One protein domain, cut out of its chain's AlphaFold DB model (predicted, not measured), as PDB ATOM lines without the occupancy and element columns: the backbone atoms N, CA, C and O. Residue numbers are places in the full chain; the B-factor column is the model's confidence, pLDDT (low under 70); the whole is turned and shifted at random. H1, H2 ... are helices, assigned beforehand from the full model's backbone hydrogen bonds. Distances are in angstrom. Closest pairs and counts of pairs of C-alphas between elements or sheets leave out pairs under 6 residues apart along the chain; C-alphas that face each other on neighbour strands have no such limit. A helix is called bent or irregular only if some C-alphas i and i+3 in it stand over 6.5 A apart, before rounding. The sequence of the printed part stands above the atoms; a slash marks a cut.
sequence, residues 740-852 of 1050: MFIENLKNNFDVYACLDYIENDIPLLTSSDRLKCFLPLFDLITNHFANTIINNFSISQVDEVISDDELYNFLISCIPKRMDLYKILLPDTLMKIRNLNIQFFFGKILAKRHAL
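AT A GLANCE: This is residues 740 to 852 of the 1050 residues of the protein "E3 ubiquitin-protein ligase listerin" of Nosema ceranae (strain BRL01) (UniProt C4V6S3). One long kinked helix, H4, makes a spine along which six shorter helices are set: H1 at its early part with H2 and H3 near by, H6 crossing its middle, and H5 folded back on its last part with H7 packed on H5. The loop residues 797 to 803 stick out beyond the far end of H4. The printed part has 113 residues with seven named helices, H1 to H7 in order, and no named strand, in the class all helix. It is compact, with a radius of gyration of the C-alphas of 15.4 A, yet elongated in outline, spanning 48 by 30 by 21 A.

IN THESE COORDINATES: H4, residues 770 to 795, runs 38.0 A from C-alpha 770 at (-3.888, 32.692, 23.060) to C-alpha 795 at (18.652, 60.958, 34.618). It has a kink of 42 degrees near residue 777 and is irregular, C-alphas 773 and 776 being 7.2 A apart. Before it come H1, residues 740 to 746, with C-alpha 740 at (-12.449, 39.537, 29.872), H2, residues 751 to 760, 14.6 A long, and H3, residues 762 to 766. After it come H5, residues 804 to 812, H6, residues 819 to 832, 20.6 A long, and H7, residues 836 to 848, 18.3 A long.

HOW THE PARTS SIT: H4 is the hub and touches three helices. With residues 778 to 786 alone it touches H6, closest at the C-alphas of Thr 782 and Thr 829, 4.7 A, at a steep tilt of 69 degrees, only just short of about perpendicular. With residues 788 to 793 alone it touches H5, closest at the C-alphas of Ile 789 and Leu 811, 5.4 A; the two form a helical hairpin at a steep tilt of 42 degrees, opposite ways. With residues 773 to 780 alone it touches H1, closest at the C-alphas of Lys 746 and Leu 777, 6.8 A, at a shallow tilt of 6 degrees, the same way. H2 and H3 are each close to H4 but not clearly touching it, the closest C-alphas being Val 751 and Ile 781 at 6.2 A, and Leu 765 and Leu 771 at 5.3 A. H7, with residues 842 to 845 alone, touches H5, closest at the C-alphas of Asp 804 and Ile 845, 7.4 A. H5 and H6 are apart. In H1, H2, H5 and H7 every O i to N i+4 pair is within hydrogen-bond range; in H4 19 of 22 are, in H6 8 of 10, and in H3 0 of 1, with 1 of 2 O i to N i+3 pairs.

THE WHOLE: The C-alphas farthest apart, of Met 740 and Glu 800, are 48.0 A apart. The printed part has no cut and no long link. The mean pLDDT of the printed part is 70.3; 54 residues are under 70, among them 756 to 772 and 794 to 802.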
ATOM      1  N   MET A 740     -11.793  38.786  28.789       62.62
ATOM      2  CA  MET A 740     -12.449  39.537  29.872       62.62
ATOM      3  C   MET A 740     -11.610  39.590  31.158       62.62
ATOM      4  O   MET A 740     -11.615  40.606  31.855       62.62
ATOM      5  N   PHE A 741     -10.854  38.540  31.480       67.00
ATOM      6  CA  PHE A 741      -9.893  38.548  32.586       67.00
ATOM      7  C   PHE A 741      -8.789  39.591  32.349       67.00
ATOM      8  O   PHE A 741      -8.528  40.431  33.211       67.00
ATOM      9  N   ILE A 742      -8.217  39.615  31.144       67.69
ATOM     10  CA  ILE A 742      -7.181  40.577  30.751       67.69
ATOM     11  C   ILE A 742      -7.732  42.011  30.713       67.69
ATOM     12  O   ILE A 742      -7.022  42.940  31.083       67.69
ATOM     13  N   GLU A 743      -8.995  42.231  30.350       67.19
ATOM     14  CA  GLU A 743      -9.642  43.551  30.453       67.19
ATOM     15  C   GLU A 743      -9.811  44.033  31.893       67.19
ATOM     16  O   GLU A 743      -9.528  45.196  32.186       67.19
ATOM     17  N   ASN A 744     -10.157  43.142  32.821       64.75
ATOM     18  CA  ASN A 744     -10.168  43.478  34.246       64.75
ATOM     19  C   ASN A 744      -8.763  43.821  34.780       64.75
ATOM     20  O   ASN A 744      -8.647  44.708  35.631       64.75
ATOM     21  N   LEU A 745      -7.704  43.187  34.254       63.97
ATOM     22  CA  LEU A 745      -6.309  43.535  34.561       63.97
ATOM     23  C   LEU A 745      -5.880  44.883  33.956       63.97
ATOM     24  O   LEU A 745      -5.222  45.651  34.650       63.97
ATOM     25  N   LYS A 746      -6.286  45.234  32.723       64.81
ATOM     26  CA  LYS A 746      -6.035  46.579  32.144       64.81
ATOM     27  C   LYS A 746      -6.582  47.686  33.053       64.81
ATOM     28  O   LYS A 746      -5.910  48.687  33.278       64.81
ATOM     29  N   ASN A 747      -7.786  47.482  33.588       62.72
ATOM     30  CA  ASN A 747      -8.475  48.456  34.438       62.72
ATOM     31  C   ASN A 747      -7.869  48.574  35.853       62.72
ATOM     32  O   ASN A 747      -8.191  49.514  36.570       62.72
ATOM     33  N   ASN A 748      -7.012  47.631  36.264       61.47
ATOM     34  CA  ASN A 748      -6.354  47.588  37.576       61.47
ATOM     35  C   ASN A 748      -4.868  47.209  37.396       61.47
ATOM     36  O   ASN A 748      -4.390  46.230  37.969       61.47
ATOM     37  N   PHE A 749      -4.165  47.927  36.516       56.28
ATOM     38  CA  PHE A 749      -2.874  47.498  35.974       56.28
ATOM     39  C   PHE A 749      -1.710  47.581  36.981       56.28
ATOM     40  O   PHE A 749      -1.127  48.644  37.194       56.28
ATOM     41  N   ASP A 750      -1.317  46.428  37.530       70.88
ATOM     42  CA  ASP A 750      -0.042  46.206  38.228       70.88
ATOM     43  C   ASP A 750       0.907  45.406  37.320       70.88
ATOM     44  O   ASP A 750       0.616  44.269  36.940       70.88
ATOM     45  N   VAL A 751       2.060  45.996  36.987       63.94
ATOM     46  CA  VAL A 751       3.084  45.397  36.114       63.94
ATOM     47  C   VAL A 751       3.584  44.055  36.651       63.94
ATOM     48  O   VAL A 751       3.773  43.130  35.864       63.94
ATOM     49  N   TYR A 752       3.795  43.923  37.962       66.25
ATOM     50  CA  TYR A 752       4.366  42.711  38.555       66.25
ATOM     51  C   TYR A 752       3.337  41.585  38.618       66.25
ATOM     52  O   TYR A 752       3.634  40.478  38.183       66.25
ATOM     53  N   ALA A 753       2.103  41.879  39.037       63.62
ATOM     54  CA  ALA A 753       1.021  40.895  38.989       63.62
ATOM     55  C   ALA A 753       0.738  40.428  37.548       63.62
ATOM     56  O   ALA A 753       0.558  39.237  37.298       63.62
ATOM     57  N   CYS A 754       0.755  41.344  36.572       66.12
ATOM     58  CA  CYS A 754       0.574  40.996  35.162       66.12
ATOM     59  C   CYS A 754       1.728  40.149  34.604       66.12
ATOM     60  O   CYS A 754       1.486  39.298  33.749       66.12
ATOM     61  N   LEU A 755       2.960  40.346  35.083       70.31
ATOM     62  CA  LEU A 755       4.087  39.473  34.754       70.31
ATOM     63  C   LEU A 755       3.920  38.079  35.362       70.31
ATOM     64  O   LEU A 755       4.055  37.118  34.616       70.31
ATOM     65  N   ASP A 756       3.565  37.961  36.644       68.25
ATOM     66  CA  ASP A 756       3.344  36.663  37.303       68.25
ATOM     67  C   ASP A 756       2.269  35.829  36.563       68.25
ATOM     68  O   ASP A 756       2.445  34.628  36.352       68.25
ATOM     69  N   TYR A 757       1.185  36.458  36.079       67.81
ATOM     70  CA  TYR A 757       0.178  35.777  35.245       67.81
ATOM     71  C   TYR A 757       0.721  35.332  33.879       67.81
ATOM     72  O   TYR A 757       0.460  34.209  33.453       67.81
ATOM     73  N   ILE A 758       1.485  36.189  33.191       68.19
ATOM     74  CA  ILE A 758       2.102  35.843  31.900       68.19
ATOM     75  C   ILE A 758       3.148  34.733  32.076       68.19
ATOM     76  O   ILE A 758       3.274  33.886  31.196       68.19
ATOM     77  N   GLU A 759       3.885  34.717  33.192       68.12
ATOM     78  CA  GLU A 759       4.903  33.708  33.496       68.12
ATOM     79  C   GLU A 759       4.319  32.303  33.664       68.12
ATOM     80  O   GLU A 759       4.925  31.344  33.184       68.12
ATOM     81  N   ASN A 760       3.142  32.179  34.281       64.56
ATOM     82  CA  ASN A 760       2.471  30.889  34.459       64.56
ATOM     83  C   ASN A 760       1.950  30.314  33.123       64.56
ATOM     84  O   ASN A 760       2.023  29.106  32.913       64.56
ATOM     85  N   ASP A 761       1.502  31.163  32.189       62.56
ATOM     86  CA  ASP A 761       0.971  30.751  30.872       62.56
ATOM     87  C   ASP A 761       2.067  30.619  29.777       62.56
ATOM     88  O   ASP A 761       1.758  30.349  28.611       62.56
ATOM     89  N   ILE A 762       3.363  30.781  30.116       59.72
ATOM     90  CA  ILE A 762       4.501  30.711  29.163       59.72
ATOM     91  C   ILE A 762       4.452  29.499  28.213       59.72
ATOM     92  O   ILE A 762       4.669  29.709  27.014       59.72
ATOM     93  N   PRO A 763       4.165  28.256  28.662       54.75
ATOM     94  CA  PRO A 763       4.119  27.096  27.766       54.75
ATOM     95  C   PRO A 763       3.120  27.256  26.607       54.75
ATOM     96  O   PRO A 763       3.381  26.809  25.486       54.75
ATOM     97  N   LEU A 764       2.002  27.948  26.850       51.50
ATOM     98  CA  LEU A 764       0.892  28.114  25.909       51.50
ATOM     99  C   LEU A 764       0.975  29.409  25.079       51.50
ATOM    100  O   LEU A 764       0.275  29.524  24.067       51.50
ATOM    101  N   LEU A 765       1.896  30.332  25.402       54.41
ATOM    102  CA  LEU A 765       2.265  31.479  24.544       54.41
ATOM    103  C   LEU A 765       2.839  31.057  23.175       54.41
ATOM    104  O   LEU A 765       2.990  31.887  22.279       54.41
ATOM    105  N   THR A 766       3.162  29.774  23.001       50.09
ATOM    106  CA  THR A 766       3.550  29.174  21.716       50.09
ATOM    107  C   THR A 766       2.394  29.102  20.710       50.09
ATOM    108  O   THR A 766       2.640  29.046  19.504       50.09
ATOM    109  N   SER A 767       1.139  29.148  21.174       54.31
ATOM    110  CA  SER A 767      -0.056  29.130  20.325       54.31
ATOM    111  C   SER A 767      -0.381  30.512  19.739       54.31
ATOM    112  O   SER A 767      -0.290  31.544  20.409       54.31
ATOM    113  N   SER A 768      -0.780  30.548  18.463       53.81
ATOM    114  CA  SER A 768      -0.976  31.790  17.699       53.81
ATOM    115  C   SER A 768      -2.124  32.671  18.184       53.81
ATOM    116  O   SER A 768      -2.147  33.858  17.853       53.81
ATOM    117  N   ASP A 769      -3.072  32.104  18.924       57.78
ATOM    118  CA  ASP A 769      -4.357  32.732  19.225       57.78
ATOM    119  C   ASP A 769      -4.456  33.158  20.692       57.78
ATOM    120  O   ASP A 769      -4.747  34.328  20.943       57.78
ATOM    121  N   ARG A 770      -4.028  32.313  21.641       63.38
ATOM    122  CA  ARG A 770      -3.888  32.692  23.060       63.38
ATOM    123  C   ARG A 770      -2.973  33.906  23.242       63.38
ATOM    124  O   ARG A 770      -3.270  34.814  24.017       63.38
ATOM    125  N   LEU A 771      -1.887  33.980  22.464       65.38
ATOM    126  CA  LEU A 771      -0.975  35.126  22.486       65.38
ATOM    127  C   LEU A 771      -1.668  36.436  22.057       65.38
ATOM    128  O   LEU A 771      -1.308  37.495  22.572       65.38
ATOM    129  N   LYS A 772      -2.696  36.394  21.189       68.50
ATOM    130  CA  LYS A 772      -3.475  37.589  20.797       68.50
ATOM    131  C   LYS A 772      -4.241  38.177  21.979       68.50
ATOM    132  O   LYS A 772      -4.301  39.399  22.092       68.50
ATOM    133  N   CYS A 773      -4.769  37.339  22.874       70.19
ATOM    134  CA  CYS A 773      -5.462  37.780  24.088       70.19
ATOM    135  C   CYS A 773      -4.536  38.605  24.996       70.19
ATOM    136  O   CYS A 773      -4.955  39.634  25.525       70.19
ATOM    137  N   PHE A 774      -3.263  38.208  25.113       72.19
ATOM    138  CA  PHE A 774      -2.252  38.912  25.910       72.19
ATOM    139  C   PHE A 774      -1.618  40.137  25.224       72.19
ATOM    140  O   PHE A 774      -1.042  40.967  25.928       72.19
ATOM    141  N   LEU A 775      -1.732  40.315  23.897       73.38
ATOM    142  CA  LEU A 775      -1.121  41.454  23.178       73.38
ATOM    143  C   LEU A 775      -1.402  42.835  23.812       73.38
ATOM    144  O   LEU A 775      -0.450  43.606  23.941       73.38
ATOM    145  N   PRO A 776      -2.630  43.181  24.257       77.69
ATOM    146  CA  PRO A 776      -2.890  44.479  24.885       77.69
ATOM    147  C   PRO A 776      -2.206  44.646  26.250       77.69
ATOM    148  O   PRO A 776      -1.886  45.765  26.643       77.69
ATOM    149  N   LEU A 777      -1.967  43.546  26.973       76.94
ATOM    150  CA  LEU A 777      -1.281  43.564  28.266       76.94
ATOM    151  C   LEU A 777       0.236  43.681  28.075       76.94
ATOM    152  O   LEU A 777       0.877  44.505  28.725       76.94
ATOM    153  N   PHE A 778       0.791  42.949  27.100       78.19
ATOM    154  CA  PHE A 778       2.156  43.168  26.614       78.19
ATOM    155  C   PHE A 778       2.363  44.612  26.140       78.19
ATOM    156  O   PHE A 778       3.437  45.173  26.369       78.19
ATOM    157  N   ASP A 779       1.358  45.245  25.526       81.56
ATOM    158  CA  ASP A 779       1.453  46.644  25.117       81.56
ATOM    159  C   ASP A 779       1.630  47.577  26.327       81.56
ATOM    160  O   ASP A 779       2.607  48.328  26.367       81.56
ATOM    161  N   LEU A 780       0.780  47.464  27.356       79.38
ATOM    162  CA  LEU A 780       0.897  48.238  28.601       79.38
ATOM    163  C   LEU A 780       2.236  48.003  29.325       79.38
ATOM    164  O   LEU A 780       2.907  48.967  29.697       79.38
ATOM    165  N   ILE A 781       2.672  46.747  29.462       80.62
ATOM    166  CA  ILE A 781       3.952  46.383  30.101       80.62
ATOM    167  C   ILE A 781       5.140  46.997  29.342       80.62
ATOM    168  O   ILE A 781       6.025  47.608  29.943       80.62
ATOM    169  N   THR A 782       5.152  46.902  28.012       83.25
ATOM    170  CA  THR A 782       6.233  47.471  27.187       83.25
ATOM    171  C   THR A 782       6.163  48.998  27.071       83.25
ATOM    172  O   THR A 782       7.205  49.623  26.890       83.25
ATOM    173  N   ASN A 783       4.989  49.628  27.237       81.75
ATOM    174  CA  ASN A 783       4.871  51.084  27.419       81.75
ATOM    175  C   ASN A 783       5.504  51.516  28.750       81.75
ATOM    176  O   ASN A 783       6.304  52.451  28.770       81.75
ATOM    177  N   HIS A 784       5.196  50.812  29.845       81.12
ATOM    178  CA  HIS A 784       5.777  51.086  31.159       81.12
ATOM    179  C   HIS A 784       7.310  50.988  31.118       81.12
ATOM    180  O   HIS A 784       7.992  51.957  31.451       81.12
ATOM    181  N   PHE A 785       7.872  49.880  30.622       81.88
ATOM    182  CA  PHE A 785       9.330  49.742  30.512       81.88
ATOM    183  C   PHE A 785       9.968  50.739  29.538       81.88
ATOM    184  O   PHE A 785      11.091  51.179  29.785       81.88
ATOM    185  N   ALA A 786       9.276  51.144  28.467       80.06
ATOM    186  CA  ALA A 786       9.798  52.149  27.542       80.06
ATOM    187  C   ALA A 786       9.950  53.508  28.238       80.06
ATOM    188  O   ALA A 786      11.010  54.128  28.141       80.06
ATOM    189  N   ASN A 787       8.931  53.924  28.994       76.81
ATOM    190  CA  ASN A 787       8.961  55.153  29.784       76.81
ATOM    191  C   ASN A 787      10.039  55.091  30.875       76.81
ATOM    192  O   ASN A 787      10.836  56.018  30.997       76.81
ATOM    193  N   THR A 788      10.136  53.984  31.616       72.88
ATOM    194  CA  THR A 788      11.143  53.821  32.677       72.88
ATOM    195  C   THR A 788      12.575  53.836  32.123       72.88
ATOM    196  O   THR A 788      13.436  54.502  32.694       72.88
ATOM    197  N   ILE A 789      12.844  53.212  30.968       73.94
ATOM    198  CA  ILE A 789      14.163  53.295  30.306       73.94
ATOM    199  C   ILE A 789      14.459  54.718  29.812       73.94
ATOM    200  O   ILE A 789      15.590  55.179  29.957       73.94
ATOM    201  N   ILE A 790      13.474  55.432  29.253       72.50
ATOM    202  CA  ILE A 790      13.642  56.832  28.825       72.50
ATOM    203  C   ILE A 790      13.971  57.730  30.025       72.50
ATOM    204  O   ILE A 790      14.912  58.523  29.946       72.50
ATOM    205  N   ASN A 791      13.256  57.573  31.140       69.50
ATOM    206  CA  ASN A 791      13.476  58.345  32.362       69.50
ATOM    207  C   ASN A 791      14.859  58.054  32.959       69.50
ATOM    208  O   ASN A 791      15.649  58.978  33.145       69.50
ATOM    209  N   ASN A 792      15.201  56.779  33.162       73.38
ATOM    210  CA  ASN A 792      16.491  56.361  33.718       73.38
ATOM    211  C   ASN A 792      17.672  56.809  32.838       73.38
ATOM    212  O   ASN A 792      18.687  57.271  33.357       73.38
ATOM    213  N   PHE A 793      17.535  56.747  31.507       70.81
ATOM    214  CA  PHE A 793      18.561  57.242  30.584       70.81
ATOM    215  C   PHE A 793      18.692  58.770  30.618       70.81
ATOM    216  O   PHE A 793      19.797  59.298  30.502       70.81
ATOM    217  N   SER A 794      17.586  59.494  30.801       66.44
ATOM    218  CA  SER A 794      17.600  60.959  30.904       66.44
ATOM    219  C   SER A 794      18.250  61.426  32.209       66.44
ATOM    220  O   SER A 794      19.069  62.339  32.176       66.44
ATOM    221  N   ILE A 795      17.974  60.743  33.327       63.09
ATOM    222  CA  ILE A 795      18.652  60.958  34.618       63.09
ATOM    223  C   ILE A 795      20.163  60.729  34.465       63.09
ATOM    224  O   ILE A 795      20.955  61.599  34.816       63.09
ATOM    225  N   SER A 796      20.570  59.619  33.838       64.44
ATOM    226  CA  SER A 796      21.990  59.260  33.670       64.44
ATOM    227  C   SER A 796      22.828  60.213  32.804       64.44
ATOM    228  O   SER A 796      24.041  60.054  32.737       64.44
ATOM    229  N   GLN A 797      22.213  61.185  32.121       57.25
ATOM    230  CA  GLN A 797      22.938  62.230  31.385       57.25
ATOM    231  C   GLN A 797      23.295  63.453  32.248       57.25
ATOM    232  O   GLN A 797      23.965  64.360  31.752       57.25
ATOM    233  N   VAL A 798      22.847  63.490  33.506       50.16
ATOM    234  CA  VAL A 798      23.207  64.520  34.494       50.16
ATOM    235  C   VAL A 798      24.473  64.124  35.267       50.16
ATOM    236  O   VAL A 798      25.270  64.988  35.622       50.16
ATOM    237  N   ASP A 799      24.689  62.824  35.480       45.56
ATOM    238  CA  ASP A 799      25.875  62.284  36.143       45.56
ATOM    239  C   ASP A 799      27.046  62.150  35.149       45.56
ATOM    240  O   ASP A 799      27.064  61.252  34.308       45.56
ATOM    241  N   GLU A 800      28.066  63.013  35.245       47.97
ATOM    242  CA  GLU A 800      29.209  63.011  34.306       47.97
ATOM    243  C   GLU A 800      30.107  61.750  34.391       47.97
ATOM    244  O   GLU A 800      30.993  61.574  33.552       47.97
ATOM    245  N   VAL A 801      29.892  60.857  35.370       47.66
ATOM    246  CA  VAL A 801      30.726  59.664  35.622       47.66
ATOM    247  C   VAL A 801      29.870  58.414  35.894       47.66
ATOM    248  O   VAL A 801      29.770  57.941  37.024       47.66
ATOM    249  N   ILE A 802      29.277  57.845  34.841       58.09
ATOM    250  CA  ILE A 802      28.713  56.479  34.836       58.09
ATOM    251  C   ILE A 802      29.310  55.719  33.646       58.09
ATOM    252  O   ILE A 802      29.335  56.236  32.525       58.09
ATOM    253  N   SER A 803      29.793  54.487  33.845       75.50
ATOM    254  CA  SER A 803      30.305  53.684  32.727       75.50
ATOM    255  C   SER A 803      29.182  53.169  31.815       75.50
ATOM    256  O   SER A 803      28.052  52.943  32.253       75.50
ATOM    257  N   ASP A 804      29.511  52.899  30.541       75.00
ATOM    258  CA  ASP A 804      28.619  52.208  29.584       75.00
ATOM    259  C   ASP A 804      27.901  51.009  30.239       75.00
ATOM    260  O   ASP A 804      26.707  50.781  30.048       75.00
ATOM    261  N   ASP A 805      28.660  50.215  30.994       75.31
ATOM    262  CA  ASP A 805      28.247  48.903  31.462       75.31
ATOM    263  C   ASP A 805      27.424  48.953  32.764       75.31
ATOM    264  O   ASP A 805      26.495  48.152  32.917       75.31
ATOM    265  N   GLU A 806      27.676  49.927  33.643       75.50
ATOM    266  CA  GLU A 806      26.793  50.261  34.771       75.50
ATOM    267  C   GLU A 806      25.464  50.827  34.274       75.50
ATOM    268  O   GLU A 806      24.405  50.347  34.684       75.50
ATOM    269  N   LEU A 807      25.502  51.771  33.325       73.94
ATOM    270  CA  LEU A 807      24.298  52.363  32.746       73.94
ATOM    271  C   LEU A 807      23.417  51.293  32.087       73.94
ATOM    272  O   LEU A 807      22.219  51.241  32.344       73.94
ATOM    273  N   TYR A 808      23.988  50.372  31.306       81.44
ATOM    274  CA  TYR A 808      23.227  49.256  30.731       81.44
ATOM    275  C   TYR A 808      22.570  48.381  31.807       81.44
ATOM    276  O   TYR A 808      21.398  48.018  31.680       81.44
ATOM    277  N   ASN A 809      23.299  48.062  32.882       79.19
ATOM    278  CA  ASN A 809      22.770  47.264  33.989       79.19
ATOM    279  C   ASN A 809      21.633  47.997  34.727       79.19
ATOM    280  O   ASN A 809      20.663  47.353  35.124       79.19
ATOM    281  N   PHE A 810      21.722  49.325  34.859       74.50
ATOM    282  CA  PHE A 810      20.681  50.186  35.420       74.50
ATOM    283  C   PHE A 810      19.435  50.262  34.524       74.50
ATOM    284  O   PHE A 810      18.340  49.976  35.006       74.50
ATOM    285  N   LEU A 811      19.568  50.540  33.220       70.69
ATOM    286  CA  LEU A 811      18.421  50.583  32.294       70.69
ATOM    287  C   LEU A 811      17.669  49.244  32.216       70.69
ATOM    288  O   LEU A 811      16.446  49.231  32.120       70.69
ATOM    289  N   ILE A 812      18.384  48.116  32.270       78.44
ATOM    290  CA  ILE A 812      17.782  46.773  32.209       78.44
ATOM    291  C   ILE A 812      17.315  46.257  33.576       78.44
ATOM    292  O   ILE A 812      16.530  45.314  33.615       78.44
ATOM    293  N   SER A 813      17.709  46.875  34.696       71.94
ATOM    294  CA  SER A 813      17.255  46.472  36.042       71.94
ATOM    295  C   SER A 813      15.729  46.435  36.198       71.94
ATOM    296  O   SER A 813      15.219  45.662  37.006       71.94
ATOM    297  N   CYS A 814      15.015  47.219  35.387       64.19
ATOM    298  CA  CYS A 814      13.561  47.289  35.364       64.19
ATOM    299  C   CYS A 814      12.894  46.152  34.568       64.19
ATOM    300  O   CYS A 814      11.711  45.904  34.770       64.19
ATOM    301  N   ILE A 815      13.613  45.465  33.670       67.88
ATOM    302  CA  ILE A 815      13.073  44.359  32.863       67.88
ATOM    303  C   ILE A 815      13.367  43.019  33.567       67.88
ATOM    304  O   ILE A 815      14.503  42.796  34.002       67.88
ATOM    305  N   PRO A 816      12.400  42.083  33.649       67.19
ATOM    306  CA  PRO A 816      12.627  40.749  34.202       67.19
ATOM    307  C   PRO A 816      13.804  40.026  33.537       67.19
ATOM    308  O   PRO A 816      13.856  39.882  32.316       67.19
ATOM    309  N   LYS A 817      14.741  39.524  34.349       58.69
ATOM    310  CA  LYS A 817      15.960  38.839  33.876       58.69
ATOM    311  C   LYS A 817      15.755  37.363  33.493       58.69
ATOM    312  O   LYS A 817      16.729  36.702  33.141       58.69
ATOM    313  N   ARG A 818      14.529  36.822  33.564       64.00
ATOM    314  CA  ARG A 818      14.246  35.455  33.086       64.00
ATOM    315  C   ARG A 818      14.394  35.421  31.566       64.00
ATOM    316  O   ARG A 818      13.814  36.257  30.876       64.00
ATOM    317  N   MET A 819      15.179  34.466  31.063       52.25
ATOM    318  CA  MET A 819      15.678  34.465  29.681       52.25
ATOM    319  C   MET A 819      14.581  34.632  28.625       52.25
ATOM    320  O   MET A 819      14.786  35.353  27.651       52.25
ATOM    321  N   ASP A 820      13.421  34.006  28.804       61.78
ATOM    322  CA  ASP A 820      12.435  33.897  27.726       61.78
ATOM    323  C   ASP A 820      11.510  35.115  27.640       61.78
ATOM    324  O   ASP A 820      11.337  35.669  26.551       61.78
ATOM    325  N   LEU A 821      11.052  35.649  28.779       67.69
ATOM    326  CA  LEU A 821      10.387  36.957  28.796       67.69
ATOM    327  C   LEU A 821      11.340  38.094  28.418       67.69
ATOM    328  O   LEU A 821      10.926  39.009  27.712       67.69
ATOM    329  N   TYR A 822      12.619  38.028  28.797       70.62
ATOM    330  CA  TYR A 822      13.613  39.027  28.397       70.62
ATOM    331  C   TYR A 822      13.781  39.101  26.865       70.62
ATOM    332  O   TYR A 822      13.767  40.195  26.296       70.62
ATOM    333  N   LYS A 823      13.853  37.947  26.177       67.44
ATOM    334  CA  LYS A 823      13.915  37.854  24.700       67.44
ATOM    335  C   LYS A 823      12.688  38.463  24.001       67.44
ATOM    336  O   LYS A 823      12.829  38.936  22.872       67.44
ATOM    337  N   ILE A 824      11.517  38.442  24.645       71.06
ATOM    338  CA  ILE A 824      10.237  38.958  24.123       71.06
ATOM    339  C   ILE A 824      10.054  40.450  24.440       71.06
ATOM    340  O   ILE A 824       9.844  41.261  23.540       71.06
ATOM    341  N   LEU A 825      10.154  40.825  25.717       78.88
ATOM    342  CA  LEU A 825       9.815  42.161  26.215       78.88
ATOM    343  C   LEU A 825      10.821  43.225  25.773       78.88
ATOM    344  O   LEU A 825      10.418  44.345  25.453       78.88
ATOM    345  N   LEU A 826      12.119  42.904  25.733       83.44
ATOM    346  CA  LEU A 826      13.158  43.869  25.372       83.44
ATOM    347  C   LEU A 826      13.009  44.427  23.940       83.44
ATOM    348  O   LEU A 826      12.998  45.654  23.810       83.44
ATOM    349  N   PRO A 827      12.878  43.621  22.862       83.12
ATOM    350  CA  PRO A 827      12.732  44.174  21.517       83.12
ATOM    351  C   PRO A 827      11.441  44.982  21.349       83.12
ATOM    352  O   PRO A 827      11.484  46.012  20.686       83.12
ATOM    353  N   ASP A 828      10.316  44.596  21.959       86.00
ATOM    354  CA  ASP A 828       9.076  45.382  21.846       86.00
ATOM    355  C   ASP A 828       9.118  46.686  22.658       86.00
ATOM    356  O   ASP A 828       8.706  47.736  22.163       86.00
ATOM    357  N   THR A 829       9.746  46.672  23.836       88.19
ATOM    358  CA  THR A 829      10.079  47.894  24.591       88.19
ATOM    359  C   THR A 829      10.969  48.829  23.758       88.19
ATOM    360  O   THR A 829      10.678  50.016  23.594       88.19
ATOM    361  N   LEU A 830      12.030  48.292  23.145       87.88
ATOM    362  CA  LEU A 830      12.935  49.052  22.280       87.88
ATOM    363  C   LEU A 830      12.273  49.511  20.972       87.88
ATOM    364  O   LEU A 830      12.671  50.544  20.438       87.88
ATOM    365  N   MET A 831      11.264  48.811  20.444       88.25
ATOM    366  CA  MET A 831      10.477  49.261  19.283       88.25
ATOM    367  C   MET A 831       9.684  50.534  19.594       88.25
ATOM    368  O   MET A 831       9.611  51.423  18.737       88.25
ATOM    369  N   LYS A 832       9.187  50.676  20.827       87.94
ATOM    370  CA  LYS A 832       8.439  51.854  21.292       87.94
ATOM    371  C   LYS A 832       9.327  53.075  21.514       87.94
ATOM    372  O   LYS A 832       8.997  54.153  21.027       87.94
ATOM    373  N   ILE A 833      10.489  52.906  22.147       86.19
ATOM    374  CA  ILE A 833      11.440  54.002  22.408       86.19
ATOM    375  C   ILE A 833      11.904  54.648  21.092       86.19
ATOM    376  O   ILE A 833      12.556  54.003  20.267       86.19
ATOM    377  N   ARG A 834      11.601  55.936  20.882       83.88
ATOM    378  CA  ARG A 834      11.998  56.686  19.670       83.88
ATOM    379  C   ARG A 834      13.283  57.513  19.812       83.88
ATOM    380  O   ARG A 834      13.781  58.048  18.830       83.88
ATOM    381  N   ASN A 835      13.891  57.537  21.001       82.50
ATOM    382  CA  ASN A 835      15.184  58.186  21.222       82.50
ATOM    383  C   ASN A 835      16.331  57.392  20.557       82.50
ATOM    384  O   ASN A 835      16.720  56.316  21.025       82.50
ATOM    385  N   LEU A 836      16.901  57.950  19.484       81.25
ATOM    386  CA  LEU A 836      18.011  57.351  18.732       81.25
ATOM    387  C   LEU A 836      19.276  57.127  19.573       81.25
ATOM    388  O   LEU A 836      20.001  56.170  19.316       81.25
ATOM    389  N   ASN A 837      19.534  57.944  20.600       80.94
ATOM    390  CA  ASN A 837      20.696  57.756  21.473       80.94
ATOM    391  C   ASN A 837      20.568  56.476  22.303       80.94
ATOM    392  O   ASN A 837      21.535  55.726  22.399       80.94
ATOM    393  N   ILE A 838      19.367  56.180  22.820       84.25
ATOM    394  CA  ILE A 838      19.082  54.919  23.523       84.25
ATOM    395  C   ILE A 838      19.268  53.744  22.558       84.25
ATOM    396  O   ILE A 838      19.965  52.781  22.878       84.25
ATOM    397  N   GLN A 839      18.730  53.838  21.338       85.56
ATOM    398  CA  GLN A 839      18.891  52.778  20.340       85.56
ATOM    399  C   GLN A 839      20.372  52.546  19.977       85.56
ATOM    400  O   GLN A 839      20.830  51.404  19.944       85.56
ATOM    401  N   PHE A 840      21.161  53.601  19.760       84.94
ATOM    402  CA  PHE A 840      22.595  53.464  19.482       84.94
ATOM    403  C   PHE A 840      23.397  52.980  20.701       84.94
ATOM    404  O   PHE A 840      24.362  52.239  20.519       84.94
ATOM    405  N   PHE A 841      22.994  53.331  21.926       86.25
ATOM    406  CA  PHE A 841      23.599  52.858  23.175       86.25
ATOM    407  C   PHE A 841      23.400  51.349  23.375       86.25
ATOM    408  O   PHE A 841      24.379  50.612  23.508       86.25
ATOM    409  N   PHE A 842      22.157  50.859  23.288       86.38
ATOM    410  CA  PHE A 842      21.880  49.419  23.333       86.38
ATOM    411  C   PHE A 842      22.628  48.687  22.207       86.38
ATOM    412  O   PHE A 842      23.291  47.686  22.463       86.38
ATOM    413  N   GLY A 843      22.632  49.225  20.981       83.75
ATOM    414  CA  GLY A 843      23.370  48.639  19.854       83.75
ATOM    415  C   GLY A 843      24.890  48.573  20.070       83.75
ATOM    416  O   GLY A 843      25.517  47.579  19.708       83.75
ATOM    417  N   LYS A 844      25.487  49.595  20.702       84.44
ATOM    418  CA  LYS A 844      26.911  49.643  21.087       84.44
ATOM    419  C   LYS A 844      27.251  48.548  22.098       84.44
ATOM    420  O   LYS A 844      28.262  47.868  21.940       84.44
ATOM    421  N   ILE A 845      26.417  48.352  23.117       82.69
ATOM    422  CA  ILE A 845      26.719  47.417  24.211       82.69
ATOM    423  C   ILE A 845      26.386  45.975  23.835       82.69
ATOM    424  O   ILE A 845      27.188  45.091  24.119       82.69
ATOM    425  N   LEU A 846      25.321  45.738  23.067       79.94
ATOM    426  CA  LEU A 846      25.061  44.448  22.415       79.94
ATOM    427  C   LEU A 846      26.142  44.080  21.374       79.94
ATOM    428  O   LEU A 846      26.322  42.910  21.054       79.94
ATOM    429  N   ALA A 847      26.898  45.057  20.853       76.94
ATOM    430  CA  ALA A 847      28.075  44.795  20.021       76.94
ATOM    431  C   ALA A 847      29.353  44.488  20.830       76.94
ATOM    432  O   ALA A 847      30.235  43.816  20.283       76.94
ATOM    433  N   LYS A 848      29.466  44.989  22.072       73.06
ATOM    434  CA  LYS A 848      30.568  44.725  23.018       73.06
ATOM    435  C   LYS A 848      30.390  43.385  23.738       73.06
ATOM    436  O   LYS A 848      31.266  42.528  23.691       73.06
ATOM    437  N   ARG A 849      29.265  43.230  24.445       61.38
ATOM    438  CA  ARG A 849      28.961  42.076  25.288       61.38
ATOM    439  C   ARG A 849      28.579  40.895  24.405       61.38
ATOM    440  O   ARG A 849      27.532  40.913  23.770       61.38
ATOM    441  N   HIS A 850      29.345  39.814  24.483       52.19
ATOM    442  CA  HIS A 850      28.956  38.492  23.970       52.19
ATOM    443  C   HIS A 850      27.834  37.827  24.816       52.19
ATOM    444  O   HIS A 850      27.677  36.613  24.793       52.19
ATOM    445  N   ALA A 851      27.071  38.608  25.594       42.25
ATOM    446  CA  ALA A 851      26.154  38.142  26.641       42.25
ATOM    447  C   ALA A 851      24.753  37.732  26.141       42.25
ATOM    448  O   ALA A 851      23.916  37.304  26.928       42.25
ATOM    449  N   LEU A 852      24.497  37.870  24.840       52.50
ATOM    450  CA  LEU A 852      23.399  37.217  24.136       52.50
ATOM    451  C   LEU A 852      24.027  36.505  22.943       52.50
ATOM    452  O   LEU A 852      24.654  37.162  22.110       52.50
TER     453      LEU A 852